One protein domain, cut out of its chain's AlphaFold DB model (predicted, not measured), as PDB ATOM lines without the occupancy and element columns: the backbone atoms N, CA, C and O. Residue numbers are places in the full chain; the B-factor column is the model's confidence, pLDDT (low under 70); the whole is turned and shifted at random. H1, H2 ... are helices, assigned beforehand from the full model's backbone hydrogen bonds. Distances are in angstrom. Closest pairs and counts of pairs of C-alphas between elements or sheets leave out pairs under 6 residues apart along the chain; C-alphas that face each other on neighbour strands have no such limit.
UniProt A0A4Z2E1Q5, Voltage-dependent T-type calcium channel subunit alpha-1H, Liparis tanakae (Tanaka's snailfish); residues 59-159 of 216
ATOM      1  N   CYS A  59     -16.430 -15.027  58.988       72.69
ATOM      2  CA  CYS A  59     -16.497 -14.219  57.774       72.69
ATOM      3  C   CYS A  59     -16.164 -15.046  56.528       72.69
ATOM      4  O   CYS A  59     -16.867 -14.928  55.531       72.69
ATOM      5  N   LEU A  60     -15.159 -15.928  56.583       70.19
ATOM      6  CA  LEU A  60     -14.825 -16.826  55.475       70.19
ATOM      7  C   LEU A  60     -15.950 -17.832  55.198       70.19
ATOM      8  O   LEU A  60     -16.252 -18.061  54.031       70.19
ATOM      9  N   VAL A  61     -16.627 -18.364  56.225       70.25
ATOM     10  CA  VAL A  61     -17.823 -19.215  56.046       70.25
ATOM     11  C   VAL A  61     -18.954 -18.447  55.351       70.25
ATOM     12  O   VAL A  61     -19.511 -18.927  54.365       70.25
ATOM     13  N   VAL A  62     -19.279 -17.234  55.809       68.81
ATOM     14  CA  VAL A  62     -20.347 -16.413  55.205       68.81
ATOM     15  C   VAL A  62     -19.989 -15.985  53.777       68.81
ATOM     16  O   VAL A  62     -20.821 -16.076  52.874       68.81
ATOM     17  N   LEU A  63     -18.744 -15.566  53.543       68.38
ATOM     18  CA  LEU A  63     -18.242 -15.159  52.231       68.38
ATOM     19  C   LEU A  63     -18.207 -16.341  51.255       68.38
ATOM     20  O   LEU A  63     -18.562 -16.165  50.093       68.38
ATOM     21  N   PHE A  64     -17.877 -17.548  51.727       71.88
ATOM     22  CA  PHE A  64     -17.971 -18.779  50.945       71.88
ATOM     23  C   PHE A  64     -19.408 -19.024  50.459       71.88
ATOM     24  O   PHE A  64     -19.622 -19.121  49.252       71.88
ATOM     25  N   ILE A  65     -20.403 -19.010  51.356       69.31
ATOM     26  CA  ILE A  65     -21.829 -19.164  51.000       69.31
ATOM     27  C   ILE A  65     -22.289 -18.092  49.995       69.31
ATOM     28  O   ILE A  65     -22.975 -18.408  49.021       69.31
ATOM     29  N   ILE A  66     -21.870 -16.835  50.177       70.56
ATOM     30  CA  ILE A  66     -22.160 -15.742  49.235       70.56
ATOM     31  C   ILE A  66     -21.517 -16.006  47.862       70.56
ATOM     32  O   ILE A  66     -22.160 -15.784  46.837       70.56
ATOM     33  N   PHE A  67     -20.292 -16.536  47.810       67.19
ATOM     34  CA  PHE A  67     -19.643 -16.914  46.552       67.19
ATOM     35  C   PHE A  67     -20.370 -18.055  45.826       67.19
ATOM     36  O   PHE A  67     -20.433 -18.011  44.596       67.19
ATOM     37  N   LEU A  68     -20.982 -19.008  46.542       68.75
ATOM     38  CA  LEU A  68     -21.799 -20.068  45.925       68.75
ATOM     39  C   LEU A  68     -23.050 -19.489  45.247       68.75
ATOM     40  O   LEU A  68     -23.382 -19.841  44.114       68.75
ATOM     41  N   LEU A  69     -23.717 -18.553  45.928       66.50
ATOM     42  CA  LEU A  69     -24.889 -17.839  45.412       66.50
ATOM     43  C   LEU A  69     -24.536 -16.974  44.190       66.50
ATOM     44  O   LEU A  69     -25.273 -16.977  43.203       66.50
ATOM     45  N   ILE A  70     -23.388 -16.289  44.223       70.06
ATOM     46  CA  ILE A  70     -22.867 -15.509  43.089       70.06
ATOM     47  C   ILE A  70     -22.505 -16.421  41.912       70.06
ATOM     48  O   ILE A  70     -22.841 -16.084  40.782       70.06
ATOM     49  N   GLY A  71     -21.885 -17.581  42.155       66.19
ATOM     50  CA  GLY A  71     -21.569 -18.557  41.108       66.19
ATOM     51  C   GLY A  71     -22.822 -18.992  40.352       66.19
ATOM     52  O   GLY A  71     -22.881 -18.875  39.128       66.19
ATOM     53  N   ARG A  72     -23.884 -19.369  41.080       64.50
ATOM     54  CA  ARG A  72     -25.188 -19.664  40.468       64.50
ATOM     55  C   ARG A  72     -25.705 -18.478  39.645       64.50
ATOM     56  O   ARG A  72     -26.078 -18.665  38.493       64.50
ATOM     57  N   HIS A  73     -25.713 -17.270  40.208       61.81
ATOM     58  CA  HIS A  73     -26.245 -16.080  39.534       61.81
ATOM     59  C   HIS A  73     -25.448 -15.682  38.276       61.81
ATOM     60  O   HIS A  73     -26.028 -15.178  37.316       61.81
ATOM     61  N   LEU A  74     -24.129 -15.893  38.262       61.56
ATOM     62  CA  LEU A  74     -23.261 -15.501  37.150       61.56
ATOM     63  C   LEU A  74     -23.302 -16.513  35.996       61.56
ATOM     64  O   LEU A  74     -23.347 -16.108  34.836       61.56
ATOM     65  N   PHE A  75     -23.330 -17.816  36.295       56.88
ATOM     66  CA  PHE A  75     -23.290 -18.864  35.267       56.88
ATOM     67  C   PHE A  75     -24.686 -19.264  34.755       56.88
ATOM     68  O   PHE A  75     -24.848 -19.489  33.555       56.88
ATOM     69  N   SER A  76     -25.729 -19.247  35.601       54.00
ATOM     70  CA  SER A  76     -27.104 -19.635  35.215       54.00
ATOM     71  C   SER A  76     -27.681 -18.828  34.043       54.00
ATOM     72  O   SER A  76     -28.563 -19.329  33.345       54.00
ATOM     73  N   ASN A  77     -27.207 -17.597  33.820       50.72
ATOM     74  CA  ASN A  77     -27.691 -16.722  32.749       50.72
ATOM     75  C   ASN A  77     -26.843 -16.789  31.458       50.72
ATOM     76  O   ASN A  77     -27.261 -16.262  30.434       50.72
ATOM     77  N   GLN A  78     -25.671 -17.440  31.487       53.41
ATOM     78  CA  GLN A  78     -24.758 -17.571  30.337       53.41
ATOM     79  C   GLN A  78     -24.868 -18.937  29.637       53.41
ATOM     80  O   GLN A  78     -24.775 -19.005  28.412       53.41
ATOM     81  N   ILE A  79     -25.141 -20.018  30.383       52.53
ATOM     82  CA  ILE A  79     -25.292 -21.392  29.847       52.53
ATOM     83  C   ILE A  79     -26.447 -21.510  28.823       52.53
ATOM     84  O   ILE A  79     -26.463 -22.408  27.989       52.53
ATOM     85  N   HIS A  80     -27.385 -20.558  28.811       50.84
ATOM     86  CA  HIS A  80     -28.456 -20.473  27.810       50.84
ATOM     87  C   HIS A  80     -27.978 -20.129  26.379       50.84
ATOM     88  O   HIS A  80     -28.780 -20.213  25.449       50.84
ATOM     89  N   GLY A  81     -26.719 -19.707  26.186       48.41
ATOM     90  CA  GLY A  81     -26.293 -18.983  24.982       48.41
ATOM     91  C   GLY A  81     -25.564 -19.747  23.866       48.41
ATOM     92  O   GLY A  81     -25.495 -19.207  22.764       48.41
ATOM     93  N   ASN A  82     -24.991 -20.941  24.090       43.84
ATOM     94  CA  ASN A  82     -24.146 -21.595  23.071       43.84
ATOM     95  C   ASN A  82     -24.232 -23.135  23.056       43.84
ATOM     96  O   ASN A  82     -24.451 -23.770  24.083       43.84
ATOM     97  N   MET A  83     -24.042 -23.741  21.878       54.50
ATOM     98  CA  MET A  83     -24.216 -25.180  21.638       54.50
ATOM     99  C   MET A  83     -22.924 -25.991  21.844       54.50
ATOM    100  O   MET A  83     -22.118 -26.073  20.921       54.50
ATOM    101  N   ILE A  84     -22.781 -26.709  22.966       47.59
ATOM    102  CA  ILE A  84     -22.037 -27.987  23.009       47.59
ATOM    103  C   ILE A  84     -22.741 -28.958  23.974       47.59
ATOM    104  O   ILE A  84     -22.777 -28.708  25.169       47.59
ATOM    105  N   GLY A  85     -23.226 -30.093  23.455       44.47
ATOM    106  CA  GLY A  85     -23.540 -31.306  24.232       44.47
ATOM    107  C   GLY A  85     -24.799 -31.290  25.116       44.47
ATOM    108  O   GLY A  85     -24.906 -30.549  26.086       44.47
ATOM    109  N   GLU A  86     -25.721 -32.231  24.885       49.75
ATOM    110  CA  GLU A  86     -26.899 -32.436  25.754       49.75
ATOM    111  C   GLU A  86     -26.564 -32.957  27.168       49.75
ATOM    112  O   GLU A  86     -27.444 -33.024  28.027       49.75
ATOM    113  N   LEU A  87     -25.299 -33.309  27.426       49.78
ATOM    114  CA  LEU A  87     -24.837 -33.884  28.692       49.78
ATOM    115  C   LEU A  87     -24.606 -32.833  29.797       49.78
ATOM    116  O   LEU A  87     -24.812 -33.135  30.969       49.78
ATOM    117  N   ASP A  88     -24.222 -31.603  29.438       50.19
ATOM    118  CA  ASP A  88     -23.847 -30.542  30.396       50.19
ATOM    119  C   ASP A  88     -25.070 -29.764  30.936       50.19
ATOM    120  O   ASP A  88     -25.055 -29.137  31.996       50.19
ATOM    121  N   ARG A  89     -26.203 -29.870  30.228       49.44
ATOM    122  CA  ARG A  89     -27.388 -29.004  30.357       49.44
ATOM    123  C   ARG A  89     -28.184 -29.130  31.669       49.44
ATOM    124  O   ARG A  89     -29.249 -28.540  31.770       49.44
ATOM    125  N   LYS A  90     -27.726 -29.913  32.652       49.88
ATOM    126  CA  LYS A  90     -28.420 -30.154  33.939       49.88
ATOM    127  C   LYS A  90     -27.601 -29.799  35.187       49.88
ATOM    128  O   LYS A  90     -28.157 -29.799  36.285       49.88
ATOM    129  N   VAL A  91     -26.316 -29.469  35.041       50.88
ATOM    130  CA  VAL A  91     -25.377 -29.308  36.171       50.88
ATOM    131  C   VAL A  91     -25.615 -28.009  36.976       50.88
ATOM    132  O   VAL A  91     -25.252 -27.918  38.148       50.88
ATOM    133  N   PHE A  92     -26.303 -27.013  36.402       48.47
ATOM    134  CA  PHE A  92     -26.580 -25.729  37.074       48.47
ATOM    135  C   PHE A  92     -28.067 -25.395  37.299       48.47
ATOM    136  O   PHE A  92     -28.371 -24.461  38.044       48.47
ATOM    137  N   ASP A  93     -29.000 -26.185  36.756       53.66
ATOM    138  CA  ASP A  93     -30.444 -25.972  36.957       53.66
ATOM    139  C   ASP A  93     -30.870 -26.234  38.412       53.66
ATOM    140  O   ASP A  93     -31.656 -25.489  39.007       53.66
ATOM    141  N   THR A  94     -30.333 -27.304  39.008       59.28
ATOM    142  CA  THR A  94     -30.725 -27.789  40.339       59.28
ATOM    143  C   THR A  94     -29.657 -27.461  41.379       59.28
ATOM    144  O   THR A  94     -28.487 -27.790  41.194       59.28
ATOM    145  N   LEU A  95     -30.068 -26.897  42.523       60.16
ATOM    146  CA  LEU A  95     -29.167 -26.512  43.625       60.16
ATOM    147  C   LEU A  95     -28.243 -27.654  44.091       60.16
ATOM    148  O   LEU A  95     -27.091 -27.399  44.424       60.16
ATOM    149  N   LEU A  96     -28.725 -28.904  44.062       65.38
ATOM    150  CA  LEU A  96     -27.933 -30.098  44.379       65.38
ATOM    151  C   LEU A  96     -26.735 -30.293  43.438       65.38
ATOM    152  O   LEU A  96     -25.645 -30.585  43.915       65.38
ATOM    153  N   TRP A  97     -26.894 -30.096  42.126       70.44
ATOM    154  CA  TRP A  97     -25.785 -30.264  41.177       70.44
ATOM    155  C   TRP A  97     -24.744 -29.146  41.302       70.44
ATOM    156  O   TRP A  97     -23.543 -29.417  41.293       70.44
ATOM    157  N   SER A  98     -25.183 -27.904  41.530       67.06
ATOM    158  CA  SER A  98     -24.267 -26.806  41.860       67.06
ATOM    159  C   SER A  98     -23.527 -27.053  43.179       67.06
ATOM    160  O   SER A  98     -22.338 -26.763  43.267       67.06
ATOM    161  N   MET A  99     -24.184 -27.646  44.182       67.88
ATOM    162  CA  MET A  99     -23.547 -28.046  45.442       67.88
ATOM    163  C   MET A  99     -22.514 -29.168  45.248       67.88
ATOM    164  O   MET A  99     -21.434 -29.084  45.826       67.88
ATOM    165  N   VAL A 100     -22.794 -30.171  44.407       75.00
ATOM    166  CA  VAL A 100     -21.832 -31.236  44.051       75.00
ATOM    167  C   VAL A 100     -20.626 -30.665  43.301       75.00
ATOM    168  O   VAL A 100     -19.493 -30.942  43.681       75.00
ATOM    169  N   THR A 101     -20.846 -29.803  42.306       75.06
ATOM    170  CA  THR A 101     -19.762 -29.166  41.533       75.06
ATOM    171  C   THR A 101     -18.878 -28.280  42.421       75.06
ATOM    172  O   THR A 101     -17.657 -28.275  42.296       75.06
ATOM    173  N   VAL A 102     -19.481 -27.557  43.372       75.62
ATOM    174  CA  VAL A 102     -18.749 -26.788  44.392       75.62
ATOM    175  C   VAL A 102     -17.950 -27.704  45.321       75.62
ATOM    176  O   VAL A 102     -16.802 -27.390  45.622       75.62
ATOM    177  N   PHE A 103     -18.531 -28.819  45.769       75.81
ATOM    178  CA  PHE A 103     -17.854 -29.789  46.631       75.81
ATOM    179  C   PHE A 103     -16.634 -30.412  45.935       75.81
ATOM    180  O   PHE A 103     -15.557 -30.419  46.518       75.81
ATOM    181  N   GLN A 104     -16.782 -30.820  44.672       79.56
ATOM    182  CA  GLN A 104     -15.715 -31.336  43.807       79.56
ATOM    183  C   GLN A 104     -14.558 -30.330  43.633       79.56
ATOM    184  O   GLN A 104     -13.385 -30.666  43.784       79.56
ATOM    185  N   VAL A 105     -14.871 -29.047  43.414       80.19
ATOM    186  CA  VAL A 105     -13.851 -27.981  43.375       80.19
ATOM    187  C   VAL A 105     -13.170 -27.781  44.742       80.19
ATOM    188  O   VAL A 105     -12.006 -27.390  44.790       80.19
ATOM    189  N   LEU A 106     -13.858 -28.070  45.853       78.62
ATOM    190  CA  LEU A 106     -13.318 -27.964  47.215       78.62
ATOM    191  C   LEU A 106     -12.468 -29.160  47.659       78.62
ATOM    192  O   LEU A 106     -11.589 -28.976  48.499       78.62
ATOM    193  N   THR A 107     -12.699 -30.355  47.113       83.25
ATOM    194  CA  THR A 107     -11.850 -31.538  47.337       83.25
ATOM    195  C   THR A 107     -10.554 -31.504  46.521       83.25
ATOM    196  O   THR A 107      -9.737 -32.411  46.645       83.25
ATOM    197  N   GLU A 108     -10.341 -30.453  45.714       85.19
ATOM    198  CA  GLU A 108      -9.271 -30.354  44.710       85.19
ATOM    199  C   GLU A 108      -9.320 -31.525  43.687       85.19
ATOM    200  O   GLU A 108      -8.313 -31.876  43.071       85.19
ATOM    201  N   GLU A 109     -10.516 -32.075  43.430       84.19
ATOM    202  CA  GLU A 109     -10.799 -33.168  42.485       84.19
ATOM    203  C   GLU A 109     -11.334 -32.610  41.155       84.19
ATOM    204  O   GLU A 109     -12.319 -31.879  41.139       84.19
ATOM    205  N   ASP A 110     -10.671 -32.892  40.026       84.31
ATOM    206  CA  ASP A 110     -11.045 -32.435  38.668       84.31
ATOM    207  C   ASP A 110     -11.389 -30.935  38.498       84.31
ATOM    208  O   ASP A 110     -11.898 -30.504  37.460       84.31
ATOM    209  N   TRP A 111     -11.017 -30.088  39.464       85.19
ATOM    210  CA  TRP A 111     -11.253 -28.639  39.461       85.19
ATOM    211  C   TRP A 111     -10.725 -27.940  38.202       85.19
ATOM    212  O   TRP A 111     -11.282 -26.925  37.789       85.19
ATOM    213  N   ASN A 112      -9.685 -28.494  37.569       86.44
ATOM    214  CA  ASN A 112      -9.161 -28.032  36.284       86.44
ATOM    215  C   ASN A 112     -10.208 -28.147  35.165       86.44
ATOM    216  O   ASN A 112     -10.396 -27.192  34.417       86.44
ATOM    217  N   LEU A 113     -10.919 -29.275  35.065       83.69
ATOM    218  CA  LEU A 113     -11.960 -29.493  34.055       83.69
ATOM    219  C   LEU A 113     -13.123 -28.513  34.258       83.69
ATOM    220  O   LEU A 113     -13.533 -27.830  33.319       83.69
ATOM    221  N   VAL A 114     -13.584 -28.372  35.505       80.19
ATOM    222  CA  VAL A 114     -14.635 -27.412  35.880       80.19
ATOM    223  C   VAL A 114     -14.201 -25.974  35.560       80.19
ATOM    224  O   VAL A 114     -14.974 -25.202  34.987       80.19
ATOM    225  N   LEU A 115     -12.949 -25.613  35.861       82.88
ATOM    226  CA  LEU A 115     -12.377 -24.304  35.553       82.88
ATOM    227  C   LEU A 115     -12.292 -24.044  34.041       82.88
ATOM    228  O   LEU A 115     -12.707 -22.975  33.597       82.88
ATOM    229  N   TYR A 116     -11.784 -24.986  33.241       82.62
ATOM    230  CA  TYR A 116     -11.666 -24.805  31.791       82.62
ATOM    231  C   TYR A 116     -13.036 -24.662  31.119       82.62
ATOM    232  O   TYR A 116     -13.221 -23.735  30.326       82.62
ATOM    233  N   ASN A 117     -14.017 -25.482  31.508       79.25
ATOM    234  CA  ASN A 117     -15.398 -25.349  31.040       79.25
ATOM    235  C   ASN A 117     -15.983 -23.977  31.433       79.25
ATOM    236  O   ASN A 117     -16.587 -23.293  30.606       79.25
ATOM    237  N   THR A 118     -15.726 -23.509  32.659       75.69
ATOM    238  CA  THR A 118     -16.211 -22.201  33.133       75.69
ATOM    239  C   THR A 118     -15.534 -21.016  32.428       75.69
ATOM    240  O   THR A 118     -16.192 -20.013  32.137       75.69
ATOM    241  N   ILE A 119     -14.236 -21.119  32.107       79.56
ATOM    242  CA  ILE A 119     -13.516 -20.133  31.286       79.56
ATOM    243  C   ILE A 119     -14.135 -20.064  29.886       79.56
ATOM    244  O   ILE A 119     -14.406 -18.961  29.407       79.56
ATOM    245  N   ALA A 120     -14.394 -21.216  29.258       78.88
ATOM    246  CA  ALA A 120     -14.984 -21.304  27.922       78.88
ATOM    247  C   ALA A 120     -16.421 -20.753  27.864       78.88
ATOM    248  O   ALA A 120     -16.784 -20.095  26.892       78.88
ATOM    249  N   ALA A 121     -17.220 -20.967  28.914       71.62
ATOM    250  CA  ALA A 121     -18.592 -20.462  29.015       71.62
ATOM    251  C   ALA A 121     -18.699 -18.974  29.418       71.62
ATOM    252  O   ALA A 121     -19.759 -18.366  29.242       71.62
ATOM    253  N   THR A 122     -17.638 -18.380  29.987       73.31
ATOM    254  CA  THR A 122     -17.732 -17.070  30.663       73.31
ATOM    255  C   THR A 122     -16.624 -16.092  30.272       73.31
ATOM    256  O   THR A 122     -16.864 -15.167  29.500       73.31
ATOM    257  N   SER A 123     -15.423 -16.221  30.847       73.81
ATOM    258  CA  SER A 123     -14.265 -15.380  30.524       73.81
ATOM    259  C   SER A 123     -12.980 -15.933  31.145       73.81
ATOM    260  O   SER A 123     -13.012 -16.629  32.162       73.81
ATOM    261  N   ALA A 124     -11.831 -15.523  30.602       78.94
ATOM    262  CA  ALA A 124     -10.514 -15.872  31.136       78.94
ATOM    263  C   ALA A 124     -10.313 -15.481  32.615       78.94
ATOM    264  O   ALA A 124      -9.567 -16.153  33.317       78.94
ATOM    265  N   TRP A 125     -10.991 -14.449  33.129       79.31
ATOM    266  CA  TRP A 125     -10.825 -13.995  34.520       79.31
ATOM    267  C   TRP A 125     -11.331 -14.997  35.575       79.31
ATOM    268  O   TRP A 125     -11.027 -14.843  36.760       79.31
ATOM    269  N   ALA A 126     -12.050 -16.052  35.166       75.94
ATOM    270  CA  ALA A 126     -12.569 -17.079  36.066       75.94
ATOM    271  C   ALA A 126     -11.477 -17.814  36.873       75.94
ATOM    272  O   ALA A 126     -11.752 -18.219  38.002       75.94
ATOM    273  N   PHE A 127     -10.226 -17.922  36.395       81.56
ATOM    274  CA  PHE A 127      -9.163 -18.582  37.179       81.56
ATOM    275  C   PHE A 127      -8.876 -17.877  38.515       81.56
ATOM    276  O   PHE A 127      -8.523 -18.538  39.490       81.56
ATOM    277  N   ILE A 128      -9.070 -16.554  38.598       84.06
ATOM    278  CA  ILE A 128      -8.898 -15.802  39.850       84.06
ATOM    279  C   ILE A 128     -10.024 -16.152  40.831       84.06
ATOM    280  O   ILE A 128      -9.771 -16.367  42.014       84.06
ATOM    281  N   TYR A 129     -11.260 -16.262  40.333       78.81
ATOM    282  CA  TYR A 129     -12.432 -16.655  41.121       78.81
ATOM    283  C   TYR A 129     -12.273 -18.075  41.694       78.81
ATOM    284  O   TYR A 129     -12.410 -18.258  42.903       78.81
ATOM    285  N   PHE A 130     -11.873 -19.054  40.871       80.00
ATOM    286  CA  PHE A 130     -11.591 -20.421  41.335       80.00
ATOM    287  C   PHE A 130     -10.400 -20.479  42.302       80.00
ATOM    288  O   PHE A 130     -10.503 -21.116  43.346       80.00
ATOM    289  N   GLY A 131      -9.297 -19.778  42.017       84.88
ATOM    290  CA  GLY A 131      -8.126 -19.753  42.903       84.88
ATOM    291  C   GLY A 131      -8.430 -19.185  44.296       84.88
ATOM    292  O   GLY A 131      -7.936 -19.704  45.298       84.88
ATOM    293  N   VAL A 132      -9.292 -18.163  44.380       82.56
ATOM    294  CA  VAL A 132      -9.787 -17.630  45.659       82.56
ATOM    295  C   VAL A 132     -10.718 -18.628  46.357       82.56
ATOM    296  O   VAL A 132     -10.580 -18.812  47.565       82.56
ATOM    297  N   ILE A 133     -11.613 -19.308  45.627       77.75
ATOM    298  CA  ILE A 133     -12.506 -20.336  46.193       77.75
ATOM    299  C   ILE A 133     -11.724 -21.521  46.762       77.75
ATOM    300  O   ILE A 133     -11.999 -21.913  47.890       77.75
ATOM    301  N   ILE A 134     -10.746 -22.068  46.038       83.38
ATOM    302  CA  ILE A 134      -9.965 -23.234  46.486       83.38
ATOM    303  C   ILE A 134      -9.170 -22.885  47.756       83.38
ATOM    304  O   ILE A 134      -9.218 -23.613  48.750       83.38
ATOM    305  N   MET A 135      -8.514 -21.718  47.782       84.81
ATOM    306  CA  MET A 135      -7.813 -21.227  48.975       84.81
ATOM    307  C   MET A 135      -8.762 -21.006  50.163       84.81
ATOM    308  O   MET A 135      -8.505 -21.501  51.261       84.81
ATOM    309  N   ALA A 136      -9.867 -20.279  49.963       78.31
ATOM    310  CA  ALA A 136     -10.820 -19.976  51.032       78.31
ATOM    311  C   ALA A 136     -11.534 -21.236  51.542       78.31
ATOM    312  O   ALA A 136     -11.646 -21.423  52.752       78.31
ATOM    313  N   GLY A 137     -11.957 -22.120  50.637       80.38
ATOM    314  CA  GLY A 137     -12.620 -23.387  50.932       80.38
ATOM    315  C   GLY A 137     -11.748 -24.306  51.780       80.38
ATOM    316  O   GLY A 137     -12.210 -24.785  52.812       80.38
ATOM    317  N   LYS A 138     -10.462 -24.461  51.438       82.00
ATOM    318  CA  LYS A 138      -9.504 -25.220  52.258       82.00
ATOM    319  C   LYS A 138      -9.326 -24.622  53.656       82.00
ATOM    320  O   LYS A 138      -9.336 -25.364  54.636       82.00
ATOM    321  N   HIS A 139      -9.211 -23.298  53.781       83.94
ATOM    322  CA  HIS A 139      -9.128 -22.649  55.096       83.94
ATOM    323  C   HIS A 139     -10.414 -22.811  55.923       83.94
ATOM    324  O   HIS A 139     -10.334 -23.087  57.118       83.94
ATOM    325  N   VAL A 140     -11.595 -22.704  55.304       82.38
ATOM    326  CA  VAL A 140     -12.889 -22.944  55.963       82.38
ATOM    327  C   VAL A 140     -13.023 -24.402  56.407       82.38
ATOM    328  O   VAL A 140     -13.360 -24.655  57.561       82.38
ATOM    329  N   LEU A 141     -12.711 -25.360  55.531       82.62
ATOM    330  CA  LEU A 141     -12.807 -26.790  55.815       82.62
ATOM    331  C   LEU A 141     -11.869 -27.203  56.959       82.62
ATOM    332  O   LEU A 141     -12.294 -27.911  57.868       82.62
ATOM    333  N   LEU A 142     -10.627 -26.706  56.965       83.75
ATOM    334  CA  LEU A 142      -9.679 -26.935  58.057       83.75
ATOM    335  C   LEU A 142     -10.140 -26.288  59.372       83.75
ATOM    336  O   LEU A 142     -10.041 -26.925  60.417       83.75
ATOM    337  N   ASN A 143     -10.693 -25.071  59.341       83.62
ATOM    338  CA  ASN A 143     -11.228 -24.423  60.541       83.62
ATOM    339  C   ASN A 143     -12.425 -25.193  61.130       83.62
ATOM    340  O   ASN A 143     -12.514 -25.342  62.347       83.62
ATOM    341  N   ILE A 144     -13.322 -25.710  60.283       85.50
ATOM    342  CA  ILE A 144     -14.461 -26.543  60.706       85.50
ATOM    343  C   ILE A 144     -13.968 -27.885  61.265       85.50
ATOM    344  O   ILE A 144     -14.422 -28.296  62.332       85.50
ATOM    345  N   LEU A 145     -13.005 -28.534  60.600       87.56
ATOM    346  CA  LEU A 145     -12.402 -29.795  61.049       87.56
ATOM    347  C   LEU A 145     -11.718 -29.647  62.417       87.56
ATOM    348  O   LEU A 145     -11.939 -30.460  63.312       87.56
ATOM    349  N   VAL A 146     -10.925 -28.589  62.606       90.19
ATOM    350  CA  VAL A 146     -10.299 -28.273  63.898       90.19
ATOM    351  C   VAL A 146     -11.363 -27.969  64.957       90.19
ATOM    352  O   VAL A 146     -11.230 -28.431  66.088       90.19
ATOM    353  N   GLY A 147     -12.444 -27.273  64.592       89.69
ATOM    354  CA  GLY A 147     -13.592 -27.023  65.466       89.69
ATOM    355  C   GLY A 147     -14.225 -28.309  66.008       89.69
ATOM    356  O   GLY A 147     -14.253 -28.500  67.222       89.69
ATOM    357  N   ILE A 148     -14.664 -29.220  65.130       91.12
ATOM    358  CA  ILE A 148     -15.333 -30.467  65.546       91.12
ATOM    359  C   ILE A 148     -14.393 -31.427  66.295       91.12
ATOM    360  O   ILE A 148     -14.825 -32.117  67.216       91.12
ATOM    361  N   VAL A 149     -13.095 -31.441  65.967       94.50
ATOM    362  CA  VAL A 149     -12.087 -32.219  66.708       94.50
ATOM    363  C   VAL A 149     -11.888 -31.663  68.124       94.50
ATOM    364  O   VAL A 149     -11.851 -32.430  69.087       94.50
ATOM    365  N   ILE A 150     -11.811 -30.336  68.280       92.69
ATOM    366  CA  ILE A 150     -11.719 -29.690  69.597       92.69
ATOM    367  C   ILE A 150     -13.000 -29.923  70.410       92.69
ATOM    368  O   ILE A 150     -12.906 -30.264  71.589       92.69
ATOM    369  N   GLU A 151     -14.181 -29.790  69.800       93.25
ATOM    370  CA  GLU A 151     -15.468 -30.059  70.454       93.25
ATOM    371  C   GLU A 151     -15.568 -31.522  70.912       93.25
ATOM    372  O   GLU A 151     -15.934 -31.785  72.058       93.25
ATOM    373  N   GLY A 152     -15.153 -32.476  70.070       91.12
ATOM    374  CA  GLY A 152     -15.086 -33.897  70.412       91.12
ATOM    375  C   GLY A 152     -14.206 -34.173  71.635       91.12
ATOM    376  O   GLY A 152     -14.659 -34.808  72.589       91.12
ATOM    377  N   PHE A 153     -12.981 -33.635  71.664       92.19
ATOM    378  CA  PHE A 153     -12.081 -33.792  72.813       92.19
ATOM    379  C   PHE A 153     -12.587 -33.093  74.086       92.19
ATOM    380  O   PHE A 153     -12.383 -33.611  75.185       92.19
ATOM    381  N   GLN A 154     -13.255 -31.939  73.975       92.12
ATOM    382  CA  GLN A 154     -13.875 -31.277  75.130       92.12
ATOM    383  C   GLN A 154     -15.040 -32.105  75.685       92.12
ATOM    384  O   GLN A 154     -15.092 -32.353  76.890       92.12
ATOM    385  N   LYS A 155     -15.918 -32.599  74.805       91.50
ATOM    386  CA  LYS A 155     -17.077 -33.432  75.152       91.50
ATOM    387  C   LYS A 155     -16.680 -34.747  75.824       91.50
ATOM    388  O   LYS A 155     -17.384 -35.214  76.718       91.50
ATOM    389  N   GLN A 156     -15.549 -35.330  75.428       86.88
ATOM    390  CA  GLN A 156     -15.018 -36.546  76.044       86.88
ATOM    391  C   GLN A 156     -14.554 -36.281  77.488       86.88
ATOM    392  O   GLN A 156     -15.029 -36.945  78.407       86.88
ATOM    393  N   ARG A 157     -13.755 -35.225  77.708       84.75
ATOM    394  CA  ARG A 157     -13.288 -34.813  79.048       84.75
ATOM    395  C   ARG A 157     -14.420 -34.414  79.994       84.75
ATOM    396  O   ARG A 157     -14.363 -34.734  81.177       84.75
ATOM    397  N   SER A 158     -15.458 -33.729  79.504       83.50
ATOM    398  CA  SER A 158     -16.612 -33.393  80.349       83.50
ATOM    399  C   SER A 158     -17.359 -34.642  80.815       83.50
ATOM    400  O   SER A 158     -17.808 -34.690  81.954       83.50
ATOM    401  N   ASN A 159     -17.447 -35.673  79.968       79.81
ATOM    402  CA  ASN A 159     -18.121 -36.923  80.311       79.81
ATOM    403  C   ASN A 159     -17.332 -37.723  81.367       79.81
ATOM    404  O   ASN A 159     -17.926 -38.290  82.280       79.81
TER     405      ASN A 159
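This is residues 59 to 159 of the 216 residues of the protein "Voltage-dependent T-type calcium channel subunit alpha-1H" of Liparis tanakae (Tanaka's snailfish) (UniProt A0A4Z2E1Q5). One long helix, H4, makes the long axis; its last residues, 145 to 159, stick out as a bare arm, while H1, H2 and H3 gather round its first half in a small head, H1 on one side, H2 end-on to it and H3 folding back on its start as a hairpin. At the end away from the arm, the unnamed stretch 76 to 94 loops out from H1 and returns to H2. The printed part has 101 residues with four named helices, H1, H2, H3 and H4 in chain order, and no named strand, and its class is all helix. It is loose, with a radius of gyration of the C-alphas of 16.7 A, and spans 60 by 24 by 22 A, the arm adding to the length.

Find C-alpha 59 at (-16.497, -14.219, 57.774); from there H1 runs through residues 59 to 75, 24.0 A from first to last C-alpha. Next look at residues 95 to 106, which are H2, 16.3 A long. Residues 111 to 121 are H3, 15.2 A long. Then find C-alpha 126 at (-12.569, -17.079, 36.066), where H4, residues 126 to 159, begins; it runs 48.8 A to C-alpha 159 at (-18.121, -36.923, 80.311).

Start with H1: its residues 60 to 67 alone touch residues 133 to 140 of H4, the closest C-alphas being those of Val 61 and Val 140, 6.2 A apart. The two run opposite ways at a steep tilt of 39 degrees. H1 and H2 are close but not clearly touching, with the C-alphas of Arg 72 and Ser 98 closest at 7.3 A. Residues 101 to 105 of H2 alone touch H3, where the closest C-alphas, those of Val 105 and Trp 111, are 4.7 A apart. Residues 105 to 106 of H2 alone touch residues 133 to 138 of H4; look at the closest C-alphas, Leu 106 and Ile 134, 5.8 A apart, where the lines stand about perpendicular, at 89 degrees. H3 and H4 form a helical hairpin, opposite ways at a steep tilt of 39 degrees, with the C-alphas of Ile 119 and Ala 126 closest at 5.8 A. In H1, H2, H3 and H4, every O i to N i+4 pair is within hydrogen-bond range.

The farthest two C-alphas are those of Met 83 and Asn 159, 60.1 A apart. Without residues 145 to 159, which stand free, the body of 86 residues spans 41 by 24 by 20 A. The printed part has no cut. The link from H1 to H2 is long, with 19 residues; those from H2 to H3 and from H3 to H4 are tight. The mean pLDDT of the printed part is 73.3, and 34 residues are under 70, among them residues 71 to 96.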